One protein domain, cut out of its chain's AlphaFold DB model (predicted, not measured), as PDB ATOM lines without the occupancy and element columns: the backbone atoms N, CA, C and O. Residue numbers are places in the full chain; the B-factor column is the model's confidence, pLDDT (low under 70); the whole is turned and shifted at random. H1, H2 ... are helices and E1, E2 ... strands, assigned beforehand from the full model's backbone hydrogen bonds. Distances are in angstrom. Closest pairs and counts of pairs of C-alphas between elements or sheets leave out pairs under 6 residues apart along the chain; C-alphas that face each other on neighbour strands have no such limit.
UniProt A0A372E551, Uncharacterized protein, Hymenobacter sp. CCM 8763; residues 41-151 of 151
ATOM      1  N   PRO A  41      92.509  96.533  47.198       62.59
ATOM      2  CA  PRO A  41      92.790  95.495  46.208       62.59
ATOM      3  C   PRO A  41      94.272  95.177  46.039       62.59
ATOM      4  O   PRO A  41      94.613  94.104  45.552       62.59
ATOM      5  N   PHE A  42      95.145  96.068  46.504       71.88
ATOM      6  CA  PHE A  42      96.592  95.909  46.470       71.88
ATOM      7  C   PHE A  42      97.179  95.423  47.799       71.88
ATOM      8  O   PHE A  42      98.398  95.430  47.967       71.88
ATOM      9  N   GLN A  43      96.350  95.026  48.773       73.06
ATOM     10  CA  GLN A  43      96.877  94.456  50.008       73.06
ATOM     11  C   GLN A  43      97.554  93.111  49.730       73.06
ATOM     12  O   GLN A  43      96.943  92.227  49.120       73.06
ATOM     13  N   PRO A  44      98.792  92.924  50.216       83.94
ATOM     14  CA  PRO A  44      99.453  91.635  50.136       83.94
ATOM     15  C   PRO A  44      98.638  90.602  50.928       83.94
ATOM     16  O   PRO A  44      97.995  90.922  51.930       83.94
ATOM     17  N   GLY A  45      98.628  89.362  50.445       88.06
ATOM     18  CA  GLY A  45      97.769  88.292  50.956       88.06
ATOM     19  C   GLY A  45      98.515  86.970  51.093       88.06
ATOM     20  O   GLY A  45      99.733  86.944  51.270       88.06
ATOM     21  N   TRP A  46      97.794  85.852  50.960       88.88
ATOM     22  CA  TRP A  46      98.388  84.514  51.072       88.88
ATOM     23  C   TRP A  46      99.640  84.293  50.201       88.88
ATOM     24  O   TRP A  46     100.602  83.731  50.716       88.88
ATOM     25  N   PRO A  47      99.698  84.722  48.920       89.31
ATOM     26  CA  PRO A  47     100.902  84.540  48.106       89.31
ATOM     27  C   PRO A  47     102.143  85.207  48.706       89.31
ATOM     28  O   PRO A  47     103.227  84.638  48.634       89.31
ATOM     29  N   THR A  48     101.979  86.373  49.335       90.56
ATOM     30  CA  THR A  48     103.067  87.110  49.986       90.56
ATOM     31  C   THR A  48     103.525  86.403  51.256       90.56
ATOM     32  O   THR A  48     104.721  86.185  51.420       90.56
ATOM     33  N   LEU A  49     102.586  85.961  52.105       89.69
ATOM     34  CA  LEU A  49     102.915  85.132  53.273       89.69
ATOM     35  C   LEU A  49     103.647  83.856  52.860       89.69
ATOM     36  O   LEU A  49     104.643  83.486  53.468       89.69
ATOM     37  N   TYR A  50     103.176  83.197  51.803       90.25
ATOM     38  CA  TYR A  50     103.790  81.974  51.309       90.25
ATOM     39  C   TYR A  50     105.185  82.214  50.730       90.25
ATOM     40  O   TYR A  50     106.092  81.438  50.998       90.25
ATOM     41  N   ALA A  51     105.395  83.291  49.979       89.62
ATOM     42  CA  ALA A  51     106.721  83.623  49.467       89.62
ATOM     43  C   ALA A  51     107.727  83.906  50.596       89.62
ATOM     44  O   ALA A  51     108.875  83.485  50.492       89.62
ATOM     45  N   ALA A  52     107.288  84.579  51.665       89.75
ATOM     46  CA  ALA A  52     108.146  84.965  52.784       89.75
ATOM     47  C   ALA A  52     108.420  83.822  53.778       89.75
ATOM     48  O   ALA A  52     109.527  83.712  54.289       89.75
ATOM     49  N   TYR A  53     107.425  82.970  54.039       92.00
ATOM     50  CA  TYR A  53     107.427  82.055  55.186       92.00
ATOM     51  C   TYR A  53     107.155  80.591  54.824       92.00
ATOM     52  O   TYR A  53     106.835  79.791  55.706       92.00
ATOM     53  N   ARG A  54     107.208  80.216  53.536       90.12
ATOM     54  CA  ARG A  54     106.984  78.818  53.127       90.12
ATOM     55  C   ARG A  54     107.937  77.874  53.848       90.12
ATOM     56  O   ARG A  54     109.132  78.135  53.956       90.12
ATOM     57  N   VAL A  55     107.403  76.727  54.237       86.06
ATOM     58  CA  VAL A  55     108.182  75.604  54.755       86.06
ATOM     59  C   VAL A  55     107.747  74.315  54.072       86.06
ATOM     60  O   VAL A  55     106.577  74.141  53.728       86.06
ATOM     61  N   GLU A  56     108.708  73.419  53.855       74.69
ATOM     62  CA  GLU A  56     108.486  72.124  53.200       74.69
ATOM     63  C   GLU A  56     108.099  71.019  54.196       74.69
ATOM     64  O   GLU A  56     107.580  69.980  53.797       74.69
ATOM     65  N   GLN A  57     108.307  71.247  55.497       69.25
ATOM     66  CA  GLN A  57     108.066  70.264  56.552       69.25
ATOM     67  C   GLN A  57     107.092  70.763  57.623       69.25
ATOM     68  O   GLN A  57     107.098  71.935  57.997       69.25
ATOM     69  N   GLY A  58     106.317  69.815  58.165       61.38
ATOM     70  CA  GLY A  58     105.650  69.923  59.463       61.38
ATOM     71  C   GLY A  58     104.154  69.615  59.431       61.38
ATOM     72  O   GLY A  58     103.363  70.391  58.907       61.38
ATOM     73  N   ILE A  59     103.741  68.523  60.085       63.16
ATOM     74  CA  ILE A  59     102.340  68.309  60.491       63.16
ATOM     75  C   ILE A  59     102.268  68.285  62.025       63.16
ATOM     76  O   ILE A  59     102.056  67.229  62.620       63.16
ATOM     77  N   PRO A  60     102.457  69.421  62.713       70.69
ATOM     78  CA  PRO A  60     101.941  69.543  64.065       70.69
ATOM     79  C   PRO A  60     100.407  69.543  64.032       70.69
ATOM     80  O   PRO A  60      99.773  69.705  62.986       70.69
ATOM     81  N   ARG A  61      99.786  69.328  65.192       78.56
ATOM     82  CA  ARG A  61      98.327  69.341  65.326       78.56
ATOM     83  C   ARG A  61      97.812  70.767  65.105       78.56
ATOM     84  O   ARG A  61      98.145  71.663  65.875       78.56
ATOM     85  N   MET A  62      97.004  70.962  64.067       87.94
ATOM     86  CA  MET A  62      96.423  72.260  63.705       87.94
ATOM     87  C   MET A  62      94.890  72.204  63.785       87.94
ATOM     88  O   MET A  62      94.297  71.128  63.693       87.94
ATOM     89  N   GLU A  63      94.257  73.354  63.990       90.12
ATOM     90  CA  GLU A  63      92.799  73.522  64.058       90.12
ATOM     91  C   GLU A  63      92.329  74.281  62.813       90.12
ATOM     92  O   GLU A  63      92.906  75.317  62.486       90.12
ATOM     93  N   SER A  64      91.293  73.796  62.126       89.81
ATOM     94  CA  SER A  64      90.697  74.522  61.000       89.81
ATOM     95  C   SER A  64      89.966  75.764  61.486       89.81
ATOM     96  O   SER A  64      89.241  75.728  62.482       89.81
ATOM     97  N   ILE A  65      90.173  76.875  60.785       88.12
ATOM     98  CA  ILE A  65      89.624  78.176  61.138       88.12
ATOM     99  C   ILE A  65      89.105  78.928  59.924       88.12
ATOM    100  O   ILE A  65      89.618  78.829  58.806       88.12
ATOM    101  N   SER A  66      88.121  79.777  60.195       86.50
ATOM    102  CA  SER A  66      87.738  80.850  59.293       86.50
ATOM    103  C   SER A  66      88.537  82.114  59.627       86.50
ATOM    104  O   SER A  66      88.538  82.556  60.776       86.50
ATOM    105  N   THR A  67      89.224  82.685  58.640       87.38
ATOM    106  CA  THR A  67      90.116  83.847  58.793       87.38
ATOM    107  C   THR A  67      90.111  84.702  57.528       87.38
ATOM    108  O   THR A  67      89.839  84.210  56.433       87.38
ATOM    109  N   LEU A  68      90.414  85.991  57.663       86.94
ATOM    110  CA  LEU A  68      90.639  86.890  56.532       86.94
ATOM    111  C   LEU A  68      92.136  87.179  56.421       86.94
ATOM    112  O   LEU A  68      92.744  87.612  57.392       86.94
ATOM    113  N   ILE A  69      92.725  86.930  55.250       87.19
ATOM    114  CA  ILE A  69      94.153  87.148  54.974       87.19
ATOM    115  C   ILE A  69      94.263  88.084  53.770       87.19
ATOM    116  O   ILE A  69      93.825  87.751  52.664       87.19
ATOM    117  N   GLY A  70      94.841  89.266  53.983       86.06
ATOM    118  CA  GLY A  70      94.757  90.373  53.036       86.06
ATOM    119  C   GLY A  70      93.293  90.766  52.836       86.06
ATOM    120  O   GLY A  70      92.637  91.209  53.769       86.06
ATOM    121  N   MET A  71      92.760  90.542  51.633       82.38
ATOM    122  CA  MET A  71      91.338  90.756  51.324       82.38
ATOM    123  C   MET A  71      90.505  89.478  51.208       82.38
ATOM    124  O   MET A  71      89.295  89.550  50.998       82.38
ATOM    125  N   VAL A  72      91.136  88.305  51.254       82.12
ATOM    126  CA  VAL A  72      90.446  87.048  50.964       82.12
ATOM    127  C   VAL A  72      89.978  86.425  52.269       82.12
ATOM    128  O   VAL A  72      90.778  86.159  53.167       82.12
ATOM    129  N   THR A  73      88.677  86.166  52.356       85.06
ATOM    130  CA  THR A  73      88.092  85.391  53.449       85.06
ATOM    131  C   THR A  73      88.220  83.906  53.143       85.06
ATOM    132  O   THR A  73      87.639  83.401  52.184       85.06
ATOM    133  N   TYR A  74      88.945  83.194  53.994       84.38
ATOM    134  CA  TYR A  74      89.071  81.746  53.979       84.38
ATOM    135  C   TYR A  74      88.111  81.186  55.020       84.38
ATOM    136  O   TYR A  74      88.327  81.386  56.211       84.38
ATOM    137  N   ARG A  75      87.036  80.523  54.586       86.44
ATOM    138  CA  ARG A  75      86.032  79.937  55.487       86.44
ATOM    139  C   ARG A  75      86.344  78.468  55.732       86.44
ATOM    140  O   ARG A  75      86.073  77.651  54.864       86.44
ATOM    141  N   ASP A  76      86.978  78.167  56.860       85.94
ATOM    142  CA  ASP A  76      87.413  76.814  57.245       85.94
ATOM    143  C   ASP A  76      88.380  76.169  56.231       85.94
ATOM    144  O   ASP A  76      88.521  74.953  56.140       85.94
ATOM    145  N   LEU A  77      89.076  77.011  55.456       87.56
ATOM    146  CA  LEU A  77      90.056  76.602  54.441       87.56
ATOM    147  C   LEU A  77      91.507  76.811  54.892       87.56
ATOM    148  O   LEU A  77      92.433  76.571  54.108       87.56
ATOM    149  N   VAL A  78      91.707  77.299  56.115       89.81
ATOM    150  CA  VAL A  78      93.022  77.525  56.713       89.81
ATOM    151  C   VAL A  78      93.071  76.794  58.043       89.81
ATOM    152  O   VAL A  78      92.193  76.982  58.875       89.81
ATOM    153  N   ASP A  79      94.110  76.000  58.259       91.38
ATOM    154  CA  ASP A  79      94.446  75.506  59.583       91.38
ATOM    155  C   ASP A  79      95.446  76.432  60.262       91.38
ATOM    156  O   ASP A  79      96.359  76.961  59.624       91.38
ATOM    157  N   ILE A  80      95.297  76.572  61.574       91.50
ATOM    158  CA  ILE A  80      96.203  77.311  62.446       91.50
ATOM    159  C   ILE A  80      96.834  76.372  63.473       91.50
ATOM    160  O   ILE A  80      96.160  75.539  64.084       91.50
ATOM    161  N   GLY A  81      98.137  76.510  63.674       91.31
ATOM    162  CA  GLY A  81      98.905  75.831  64.709       91.31
ATOM    163  C   GLY A  81      99.759  76.840  65.467       91.31
ATOM    164  O   GLY A  81     100.202  77.829  64.895       91.31
ATOM    165  N   PHE A  82      99.978  76.590  66.753       90.44
ATOM    166  CA  PHE A  82     100.819  77.428  67.606       90.44
ATOM    167  C   PHE A  82     102.011  76.597  68.054       90.44
ATOM    168  O   PHE A  82     101.833  75.638  68.807       90.44
ATOM    169  N   ASP A  83     103.192  76.954  67.569       89.12
ATOM    170  CA  ASP A  83     104.455  76.357  67.982       89.12
ATOM    171  C   ASP A  83     105.077  77.167  69.132       89.12
ATOM    172  O   ASP A  83     104.478  78.133  69.624       89.12
ATOM    173  N   GLU A  84     106.255  76.764  69.600       87.56
ATOM    174  CA  GLU A  84     106.985  77.456  70.669       87.56
ATOM    175  C   GLU A  84     107.379  78.886  70.271       87.56
ATOM    176  O   GLU A  84     107.123  79.814  71.033       87.56
ATOM    177  N   HIS A  85     107.888  79.073  69.050       89.19
ATOM    178  CA  HIS A  85     108.387  80.365  68.550       89.19
ATOM    179  C   HIS A  85     107.642  80.882  67.312       89.19
ATOM    180  O   HIS A  85     107.840  82.026  66.898       89.19
ATOM    181  N   ASP A  86     106.783  80.049  66.724       92.00
ATOM    182  CA  ASP A  86     106.186  80.314  65.424       92.00
ATOM    183  C   ASP A  86     104.672  80.096  65.415       92.00
ATOM    184  O   ASP A  86     104.131  79.151  65.996       92.00
ATOM    185  N   LEU A  87     103.986  80.930  64.642       91.75
ATOM    186  CA  LEU A  87     102.634  80.688  64.180       91.75
ATOM    187  C   LEU A  87     102.676  79.876  62.885       91.75
ATOM    188  O   LEU A  87     103.316  80.254  61.905       91.75
ATOM    189  N   LEU A  88     101.925  78.786  62.850       92.38
ATOM    190  CA  LEU A  88     101.804  77.933  61.680       92.38
ATOM    191  C   LEU A  88     100.454  78.175  61.023       92.38
ATOM    192  O   LEU A  88      99.418  78.060  61.679       92.38
ATOM    193  N   LEU A  89     100.450  78.460  59.723       91.44
ATOM    194  CA  LEU A  89      99.226  78.499  58.927       91.44
ATOM    195  C   LEU A  89      99.351  77.523  57.767       91.44
ATOM    196  O   LEU A  89     100.361  77.489  57.067       91.44
ATOM    197  N   ARG A  90      98.305  76.743  57.526       90.12
ATOM    198  CA  ARG A  90      98.239  75.826  56.392       90.12
ATOM    199  C   ARG A  90      96.984  76.101  55.597       90.12
ATOM    200  O   ARG A  90      95.896  76.122  56.153       90.12
ATOM    201  N   LYS A  91      97.116  76.272  54.287       87.69
ATOM    202  CA  LYS A  91      95.951  76.319  53.404       87.69
ATOM    203  C   LYS A  91      95.559  74.891  53.028       87.69
ATOM    204  O   LYS A  91      96.372  74.169  52.458       87.69
ATOM    205  N   ASN A  92      94.314  74.516  53.312       78.75
ATOM    206  CA  ASN A  92      93.787  73.170  53.051       78.75
ATOM    207  C   ASN A  92      93.172  73.016  51.655       78.75
ATOM    208  O   ASN A  92      92.823  71.914  51.242       78.75
ATOM    209  N   PHE A  93      93.035  74.117  50.914       69.94
ATOM    210  CA  PHE A  93      92.426  74.137  49.588       69.94
ATOM    211  C   PHE A  93      93.479  74.290  48.479       69.94
ATOM    212  O   PHE A  93      94.197  75.295  48.448       69.94
ATOM    213  N   MET A  94      93.508  73.332  47.540       57.06
ATOM    214  CA  MET A  94      94.436  73.249  46.396       57.06
ATOM    215  C   MET A  94      95.926  73.160  46.784       57.06
ATOM    216  O   MET A  94      96.729  74.043  46.467       57.06
ATOM    217  N   GLY A  95      96.296  72.049  47.427       64.25
ATOM    218  CA  GLY A  95      97.677  71.705  47.776       64.25
ATOM    219  C   GLY A  95      98.085  72.166  49.175       64.25
ATOM    220  O   GLY A  95      97.716  73.250  49.625       64.25
ATOM    221  N   THR A  96      98.867  71.333  49.859       68.44
ATOM    222  CA  THR A  96      99.342  71.576  51.224       68.44
ATOM    223  C   THR A  96     100.414  72.661  51.221       68.44
ATOM    224  O   THR A  96     101.598  72.386  51.047       68.44
ATOM    225  N   LYS A  97     100.004  73.920  51.383       83.62
ATOM    226  CA  LYS A  97     100.923  75.058  51.513       83.62
ATOM    227  C   LYS A  97     100.966  75.490  52.965       83.62
ATOM    228  O   LYS A  97      99.975  76.014  53.471       83.62
ATOM    229  N   ILE A  98     102.098  75.245  53.615       88.88
ATOM    230  CA  ILE A  98     102.338  75.606  55.011       88.88
ATOM    231  C   ILE A  98     103.240  76.835  55.048       88.88
ATOM    232  O   ILE A  98     104.194  76.941  54.273       88.88
ATOM    233  N   VAL A  99     102.915  77.760  55.942       91.19
ATOM    234  CA  VAL A  99     103.748  78.906  56.291       91.19
ATOM    235  C   VAL A  99     104.051  78.885  57.782       91.19
ATOM    236  O   VAL A  99     103.165  78.598  58.592       91.19
ATOM    237  N   ARG A 100     105.303  79.181  58.130       92.69
ATOM    238  CA  ARG A 100     105.790  79.285  59.507       92.69
ATOM    239  C   ARG A 100     106.250  80.715  59.757       92.69
ATOM    240  O   ARG A 100     107.232  81.159  59.177       92.69
ATOM    241  N   ILE A 101     105.497  81.433  60.578       92.69
ATOM    242  CA  ILE A 101     105.658  82.865  60.820       92.69
ATOM    243  C   ILE A 101     106.214  83.044  62.235       92.69
ATOM    244  O   ILE A 101     105.482  82.758  63.185       92.69
ATOM    245  N   PRO A 102     107.448  83.540  62.402       93.00
ATOM    246  CA  PRO A 102     108.010  83.796  63.724       93.00
ATOM    247  C   PRO A 102     107.159  84.798  64.496       93.00
ATOM    248  O   PRO A 102     106.727  85.805  63.935       93.00
ATOM    249  N   TYR A 103     106.951  84.574  65.795       92.69
ATOM    250  CA  TYR A 103     106.195  85.510  66.635       92.69
ATOM    251  C   TYR A 103     106.798  86.923  66.633       92.69
ATOM    252  O   TYR A 103     106.055  87.902  66.677       92.69
ATOM    253  N   ALA A 104     108.120  87.038  66.470       91.44
ATOM    254  CA  ALA A 104     108.830  88.312  66.332       91.44
ATOM    255  C   ALA A 104     108.367  89.162  65.127       91.44
ATOM    256  O   ALA A 104     108.438  90.391  65.170       91.44
ATOM    257  N   ASP A 105     107.846  88.524  64.075       93.31
ATOM    258  CA  ASP A 105     107.378  89.190  62.855       93.31
ATOM    259  C   ASP A 105     105.889  89.564  62.908       93.31
ATOM    260  O   ASP A 105     105.346  90.157  61.965       93.31
ATOM    261  N   ILE A 106     105.207  89.229  64.006       93.38
ATOM    262  CA  ILE A 106     103.777  89.459  64.180       93.38
ATOM    263  C   ILE A 106     103.559  90.718  65.010       93.38
ATOM    264  O   ILE A 106     104.021  90.853  66.139       93.38
ATOM    265  N   ARG A 107     102.773  91.644  64.464       92.44
ATOM    266  CA  ARG A 107     102.366  92.873  65.146       92.44
ATOM    267  C   ARG A 107     100.865  92.900  65.349       92.44
ATOM    268  O   ARG A 107     100.097  92.665  64.415       92.44
ATOM    269  N   VAL A 108     100.434  93.243  66.556       90.56
ATOM    270  CA  VAL A 108      99.015  93.449  66.856       90.56
ATOM    271  C   VAL A 108      98.580  94.787  66.266       90.56
ATOM    272  O   VAL A 108      99.089  95.837  66.643       90.56
ATOM    273  N   VAL A 109      97.633  94.752  65.330       87.88
ATOM    274  CA  VAL A 109      96.987  95.961  64.791       87.88
ATOM    275  C   VAL A 109      95.747  96.293  65.611       87.88
ATOM    276  O   VAL A 109      95.461  97.458  65.874       87.88
ATOM    277  N   ARG A 110      94.994  95.263  66.007       85.25
ATOM    278  CA  ARG A 110      93.792  95.391  66.828       85.25
ATOM    279  C   ARG A 110      93.609  94.157  67.701       85.25
ATOM    280  O   ARG A 110      93.680  93.034  67.210       85.25
ATOM    281  N   LEU A 111      93.317  94.382  68.977       86.31
ATOM    282  CA  LEU A 111      92.993  93.317  69.921       86.31
ATOM    283  C   LEU A 111      91.572  92.770  69.677       86.31
ATOM    284  O   LEU A 111      90.675  93.546  69.333       86.31
ATOM    285  N   PRO A 112      91.349  91.458  69.866       84.56
ATOM    286  CA  PRO A 112      90.011  90.889  69.889       84.56
ATOM    287  C   PRO A 112      89.246  91.424  71.102       84.56
ATOM    288  O   PRO A 112      89.831  91.744  72.137       84.56
ATOM    289  N   GLY A 113      87.925  91.500  70.991       80.69
ATOM    290  CA  GLY A 113      87.093  92.080  72.036       80.69
ATOM    291  C   GLY A 113      85.653  91.597  71.982       80.69
ATOM    292  O   GLY A 113      85.206  90.979  71.012       80.69
ATOM    293  N   GLU A 114      84.928  91.884  73.056       77.69
ATOM    294  CA  GLU A 114      83.477  91.763  73.117       77.69
ATOM    295  C   GLU A 114      82.897  93.149  73.368       77.69
ATOM    296  O   GLU A 114      83.287  93.844  74.303       77.69
ATOM    297  N   ASN A 115      81.959  93.557  72.527       71.50
ATOM    298  CA  ASN A 115      81.292  94.842  72.636       71.50
ATOM    299  C   ASN A 115      79.782  94.629  72.659       71.50
ATOM    300  O   ASN A 115      79.262  93.760  71.968       71.50
ATOM    301  N   THR A 116      79.058  95.437  73.429       74.94
ATOM    302  CA  THR A 116      77.591  95.385  73.452       74.94
ATOM    303  C   THR A 116      77.027  96.539  72.632       74.94
ATOM    304  O   THR A 116      77.261  97.706  72.951       74.94
ATOM    305  N   VAL A 117      76.267  96.224  71.584       68.38
ATOM    306  CA  VAL A 117      75.550  97.201  70.753       68.38
ATOM    307  C   VAL A 117      74.063  96.915  70.880       68.38
ATOM    308  O   VAL A 117      73.621  95.828  70.535       68.38
ATOM    309  N   LEU A 118      73.288  97.865  71.412       75.69
ATOM    310  CA  LEU A 118      71.831  97.719  71.580       75.69
ATOM    311  C   LEU A 118      71.425  96.403  72.285       75.69
ATOM    312  O   LEU A 118      70.514  95.710  71.851       75.69
ATOM    313  N   ARG A 119      72.123  96.049  73.379       75.25
ATOM    314  CA  ARG A 119      71.974  94.783  74.144       75.25
ATOM    315  C   ARG A 119      72.383  93.502  73.399       75.25
ATOM    316  O   ARG A 119      72.315  92.426  73.986       75.25
ATOM    317  N   ILE A 120      72.875  93.600  72.168       72.75
ATOM    318  CA  ILE A 120      73.447  92.481  71.417       72.75
ATOM    319  C   ILE A 120      74.952  92.442  71.682       72.75
ATOM    320  O   ILE A 120      75.658  93.428  71.462       72.75
ATOM    321  N   LYS A 121      75.454  91.300  72.164       73.12
ATOM    322  CA  LYS A 121      76.896  91.067  72.298       73.12
ATOM    323  C   LYS A 121      77.488  90.769  70.922       73.12
ATOM    324  O   LYS A 121      77.091  89.810  70.267       73.12
ATOM    325  N   VAL A 122      78.451  91.578  70.508       72.62
ATOM    326  CA  VAL A 122      79.192  91.458  69.253       72.62
ATOM    327  C   VAL A 122      80.631  91.094  69.592       72.62
ATOM    328  O   VAL A 122      81.315  91.819  70.318       72.62
ATOM    329  N   ARG A 123      81.090  89.956  69.071       72.62
ATOM    330  CA  ARG A 123      82.494  89.545  69.141       72.62
ATOM    331  C   ARG A 123      83.248  90.133  67.967       72.62
ATOM    332  O   ARG A 123      82.787  90.036  66.834       72.62
ATOM    333  N   THR A 124      84.397  90.726  68.251       77.19
ATOM    334  CA  THR A 124      85.275  91.304  67.239       77.19
ATOM    335  C   THR A 124      86.525  90.450  67.105       77.19
ATOM    336  O   THR A 124      87.108  90.015  68.105       77.19
ATOM    337  N   ASP A 125      86.939  90.229  65.865       83.19
ATOM    338  CA  ASP A 125      88.181  89.533  65.551       83.19
ATOM    339  C   ASP A 125      89.407  90.364  65.956       83.19
ATOM    340  O   ASP A 125      89.368  91.599  65.996       83.19
ATOM    341  N   GLY A 126      90.510  89.676  66.249       86.69
ATOM    342  CA  GLY A 126      91.818  90.304  66.403       86.69
ATOM    343  C   GLY A 126      92.479  90.472  65.040       86.69
ATOM    344  O   GLY A 126      92.500  89.534  64.246       86.69
ATOM    345  N   ILE A 127      93.038  91.650  64.770       89.06
ATOM    346  CA  ILE A 127      93.733  91.943  63.513       89.06
ATOM    347  C   ILE A 127      95.229  92.020  63.788       89.06
ATOM    348  O   ILE A 127      95.684  92.790  64.636       89.06
ATOM    349  N   PHE A 128      95.995  91.260  63.021       91.44
ATOM    350  CA  PHE A 128      97.442  91.150  63.130       91.44
ATOM    351  C   PHE A 128      98.082  91.515  61.795       91.44
ATOM    352  O   PHE A 128      97.474  91.343  60.743       91.44
ATOM    353  N   THR A 129      99.305  92.032  61.825       91.00
ATOM    354  CA  THR A 129     100.155  92.173  60.639       91.00
ATOM    355  C   THR A 129     101.312  91.202  60.762       91.00
ATOM    356  O   THR A 129     101.967  91.174  61.796       91.00
ATOM    357  N   MET A 130     101.564  90.430  59.713       91.75
ATOM    358  CA  MET A 130     102.612  89.415  59.650       91.75
ATOM    359  C   MET A 130     103.239  89.459  58.255       91.75
ATOM    360  O   MET A 130     102.524  89.351  57.260       91.75
ATOM    361  N   GLY A 131     104.540  89.751  58.163       84.69
ATOM    362  CA  GLY A 131     105.222  89.995  56.880       84.69
ATOM    363  C   GLY A 131     104.549  91.058  56.001       84.69
ATOM    364  O   GLY A 131     104.453  90.896  54.787       84.69
ATOM    365  N   GLY A 132     103.985  92.107  56.611       85.81
ATOM    366  CA  GLY A 132     103.236  93.157  55.904       85.81
ATOM    367  C   GLY A 132     101.815  92.771  55.467       85.81
ATOM    368  O   GLY A 132     101.095  93.616  54.936       85.81
ATOM    369  N   VAL A 133     101.374  91.536  55.721       89.06
ATOM    370  CA  VAL A 133     100.021  91.048  55.422       89.06
ATOM    371  C   VAL A 133      99.130  91.183  56.645       89.06
ATOM    372  O   VAL A 133      99.487  90.739  57.735       89.06
ATOM    373  N   LYS A 134      97.943  91.765  56.461       90.50
ATOM    374  CA  LYS A 134      96.922  91.820  57.510       90.50
ATOM    375  C   LYS A 134      96.175  90.494  57.590       90.50
ATOM    376  O   LYS A 134      95.699  89.994  56.573       90.50
ATOM    377  N   VAL A 135      96.047  89.957  58.795       89.00
ATOM    378  CA  VAL A 135      95.334  88.712  59.084       89.00
ATOM    379  C   VAL A 135      94.342  88.942  60.218       89.00
ATOM    380  O   VAL A 135      94.718  89.391  61.299       89.00
ATOM    381  N   SER A 136      93.070  88.643  59.964       90.19
ATOM    382  CA  SER A 136      91.990  88.671  60.951       90.19
ATOM    383  C   SER A 136      91.802  87.281  61.533       90.19
ATOM    384  O   SER A 136      91.462  86.345  60.806       90.19
ATOM    385  N   LEU A 137      92.008  87.136  62.837       88.94
ATOM    386  CA  LEU A 137      91.786  85.894  63.566       88.94
ATOM    387  C   LEU A 137      90.578  86.033  64.483       88.94
ATOM    388  O   LEU A 137      90.423  87.030  65.191       88.94
ATOM    389  N   GLN A 138      89.768  84.980  64.535       86.81
ATOM    390  CA  GLN A 138      88.660  84.892  65.476       86.81
ATOM    391  C   GLN A 138      89.145  85.017  66.921       86.81
ATOM    392  O   GLN A 138      90.269  84.638  67.259       86.81
ATOM    393  N   ASN A 139      88.263  85.506  67.793       83.88
ATOM    394  CA  ASN A 139      88.575  85.846  69.182       83.88
ATOM    395  C   ASN A 139      89.360  84.748  69.941       83.88
ATOM    396  O   ASN A 139      90.372  85.048  70.579       83.88
ATOM    397  N   LYS A 140      88.970  83.469  69.813       87.81
ATOM    398  CA  LYS A 140      89.645  82.331  70.471       87.81
ATOM    399  C   LYS A 140      91.111  82.204  70.034       87.81
ATOM    400  O   LYS A 140      91.997  82.046  70.870       87.81
ATOM    401  N   GLN A 141      91.377  82.267  68.733       90.56
ATOM    402  CA  GLN A 141      92.710  82.136  68.145       90.56
ATOM    403  C   GLN A 141      93.546  83.395  68.358       90.56
ATOM    404  O   GLN A 141      94.722  83.293  68.688       90.56
ATOM    405  N   ALA A 142      92.931  84.569  68.227       90.62
ATOM    406  CA  ALA A 142      93.568  85.849  68.497       90.62
ATOM    407  C   ALA A 142      94.057  85.931  69.950       90.62
ATOM    408  O   ALA A 142      95.192  86.326  70.189       90.62
ATOM    409  N   THR A 143      93.243  85.487  70.912       90.44
ATOM    410  CA  THR A 143      93.626  85.446  72.334       90.44
ATOM    411  C   THR A 143      94.804  84.502  72.572       90.44
ATOM    412  O   THR A 143      95.752  84.872  73.260       90.44
ATOM    413  N   LYS A 144      94.791  83.305  71.961       91.31
ATOM    414  CA  LYS A 144      95.930  82.371  72.024       91.31
ATOM    415  C   LYS A 144      97.203  82.992  71.447       91.31
ATOM    416  O   LYS A 144      98.256  82.857  72.057       91.31
ATOM    417  N   LEU A 145      97.100  83.680  70.308       91.44
ATOM    418  CA  LEU A 145      98.237  84.346  69.676       91.44
ATOM    419  C   LEU A 145      98.811  85.440  70.577       91.44
ATOM    420  O   LEU A 145     100.007  85.458  70.826       91.44
ATOM    421  N   ILE A 146      97.960  86.310  71.122       91.44
ATOM    422  CA  ILE A 146      98.384  87.400  72.014       91.44
ATOM    423  C   ILE A 146      99.101  86.860  73.251       91.44
ATOM    424  O   ILE A 146     100.132  87.402  73.635       91.44
ATOM    425  N   ALA A 147      98.596  85.773  73.839       90.31
ATOM    426  CA  ALA A 147      99.242  85.138  74.984       90.31
ATOM    427  C   ALA A 147     100.666  84.644  74.672       90.31
ATOM    428  O   ALA A 147     101.489  84.608  75.576       90.31
ATOM    429  N   ARG A 148     100.963  84.288  73.412       88.75
ATOM    430  CA  ARG A 148     102.309  83.888  72.966       88.75
ATOM    431  C   ARG A 148     103.199  85.067  72.581       88.75
ATOM    432  O   ARG A 148     104.403  84.962  72.721       88.75
ATOM    433  N   LEU A 149     102.625  86.181  72.122       87.81
ATOM    434  CA  LEU A 149     103.385  87.395  71.789       87.81
ATOM    435  C   LEU A 149     103.894  88.149  73.025       87.81
ATOM    436  O   LEU A 149     104.794  88.972  72.905       87.81
ATOM    437  N   GLY A 150     103.266  87.935  74.185       74.00
ATOM    438  CA  GLY A 150     103.674  88.538  75.457       74.00
ATOM    439  C   GLY A 150     104.658  87.698  76.276       74.00
ATOM    440  O   GLY A 150     104.947  88.086  77.407       74.00
ATOM    441  N   GLN A 151     105.098  86.550  75.749       56.75
ATOM    442  CA  GLN A 151     106.132  85.682  76.324       56.75
ATOM    443  C   GLN A 151     107.472  85.972  75.654       56.75
ATOM    444  O   GLN A 151     108.486  85.929  76.382       56.75
TER     445      GLN A 151
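Overview. This is residues 41 to 151 of the 151 residues of an uncharacterized protein of Hymenobacter sp. CCM 8763 (UniProt A0A372E551). Seven antiparallel strands form one strongly twisted sheet that rolls up toward a small, incompletely closed barrel, with H2 over one open end and the shorter H1 at the other. The E6 and E7 hairpin makes a long arm that carries two strand lines out of the body; residues 116 to 121 at its tip stick out. The order across the sheet is E4, E3, E2, E1, E9, E8, E5. The printed part has 111 residues, with two named helices and nine named strands in the order H1, E1 to E9, H2; the class is mixed, helices and strands. It is compact, with a radius of gyration of the C-alphas of 13.9 A and spans of 48 by 34 by 25 A.

Along the chain. Start in the sheet at C-alpha 63, (92.799, 73.522, 64.058), where E1, residues 63 to 69, begins its 16.4 A. Next find E2, residues 72 to 82, 21.8 A long, which bends by 86 degrees at residue 75. E3, residues 86 to 91, covers 16.3 A and E4, residues 97 to 102, covers 16.6 A. Then come E5, residues 106 to 110, E6, residues 113 to 117, E7, residues 120 to 124, E8, residues 126 to 130, and E9, residues 133 to 137. H1 is residues 46 to 53, 10.2 A long, from (98.388, 84.514, 51.072). H2, residues 139 to 149, runs 15.1 A to (103.385, 87.395, 71.789).

Arrangement. Look first at the hairpins E1 and E2, E2 and E3, and E3 and E4, a meander, each strand the antiparallel neighbour of the one before; N 65 and O 78 are 2.8 A apart, N 81 and O 88 2.8 A, and N 89 and O 99 2.9 A. E9 is beside E1, with N 136 and O 68 at 2.8 A. E8 and E9 form a hairpin, with N 128 and O 135 at 2.8 A; E5 pairs with E8 through N 107 and O 129, 2.8 A. The edge strands E4 and E5 meet only through their link. H1 and H2 are on the same face of the sheet, two layers, and are apart from each other. The closest C-alphas of H1 and E4 are Tyr 53 and Val 99, 5.0 A; those of H2 and E8 are Gly 126 and Ala 142, 5.2 A. In both helices every O i to N i+4 pair is within hydrogen-bond range. In the hairpin E6 and E7, N 122 and O 115 are 2.7 A apart; E5 runs on into E6 at 14 degrees and E7 into E8 at 10 degrees.

Size, cuts and confidence. The C-alphas farthest apart, Glu 56 and Leu 118, are 48.3 A apart. The printed part has no cut and no long link. Mean pLDDT of the printed part is 84.4; it is under 70 at residues 41, 57 to 59, 93 to 96, 117 and 151.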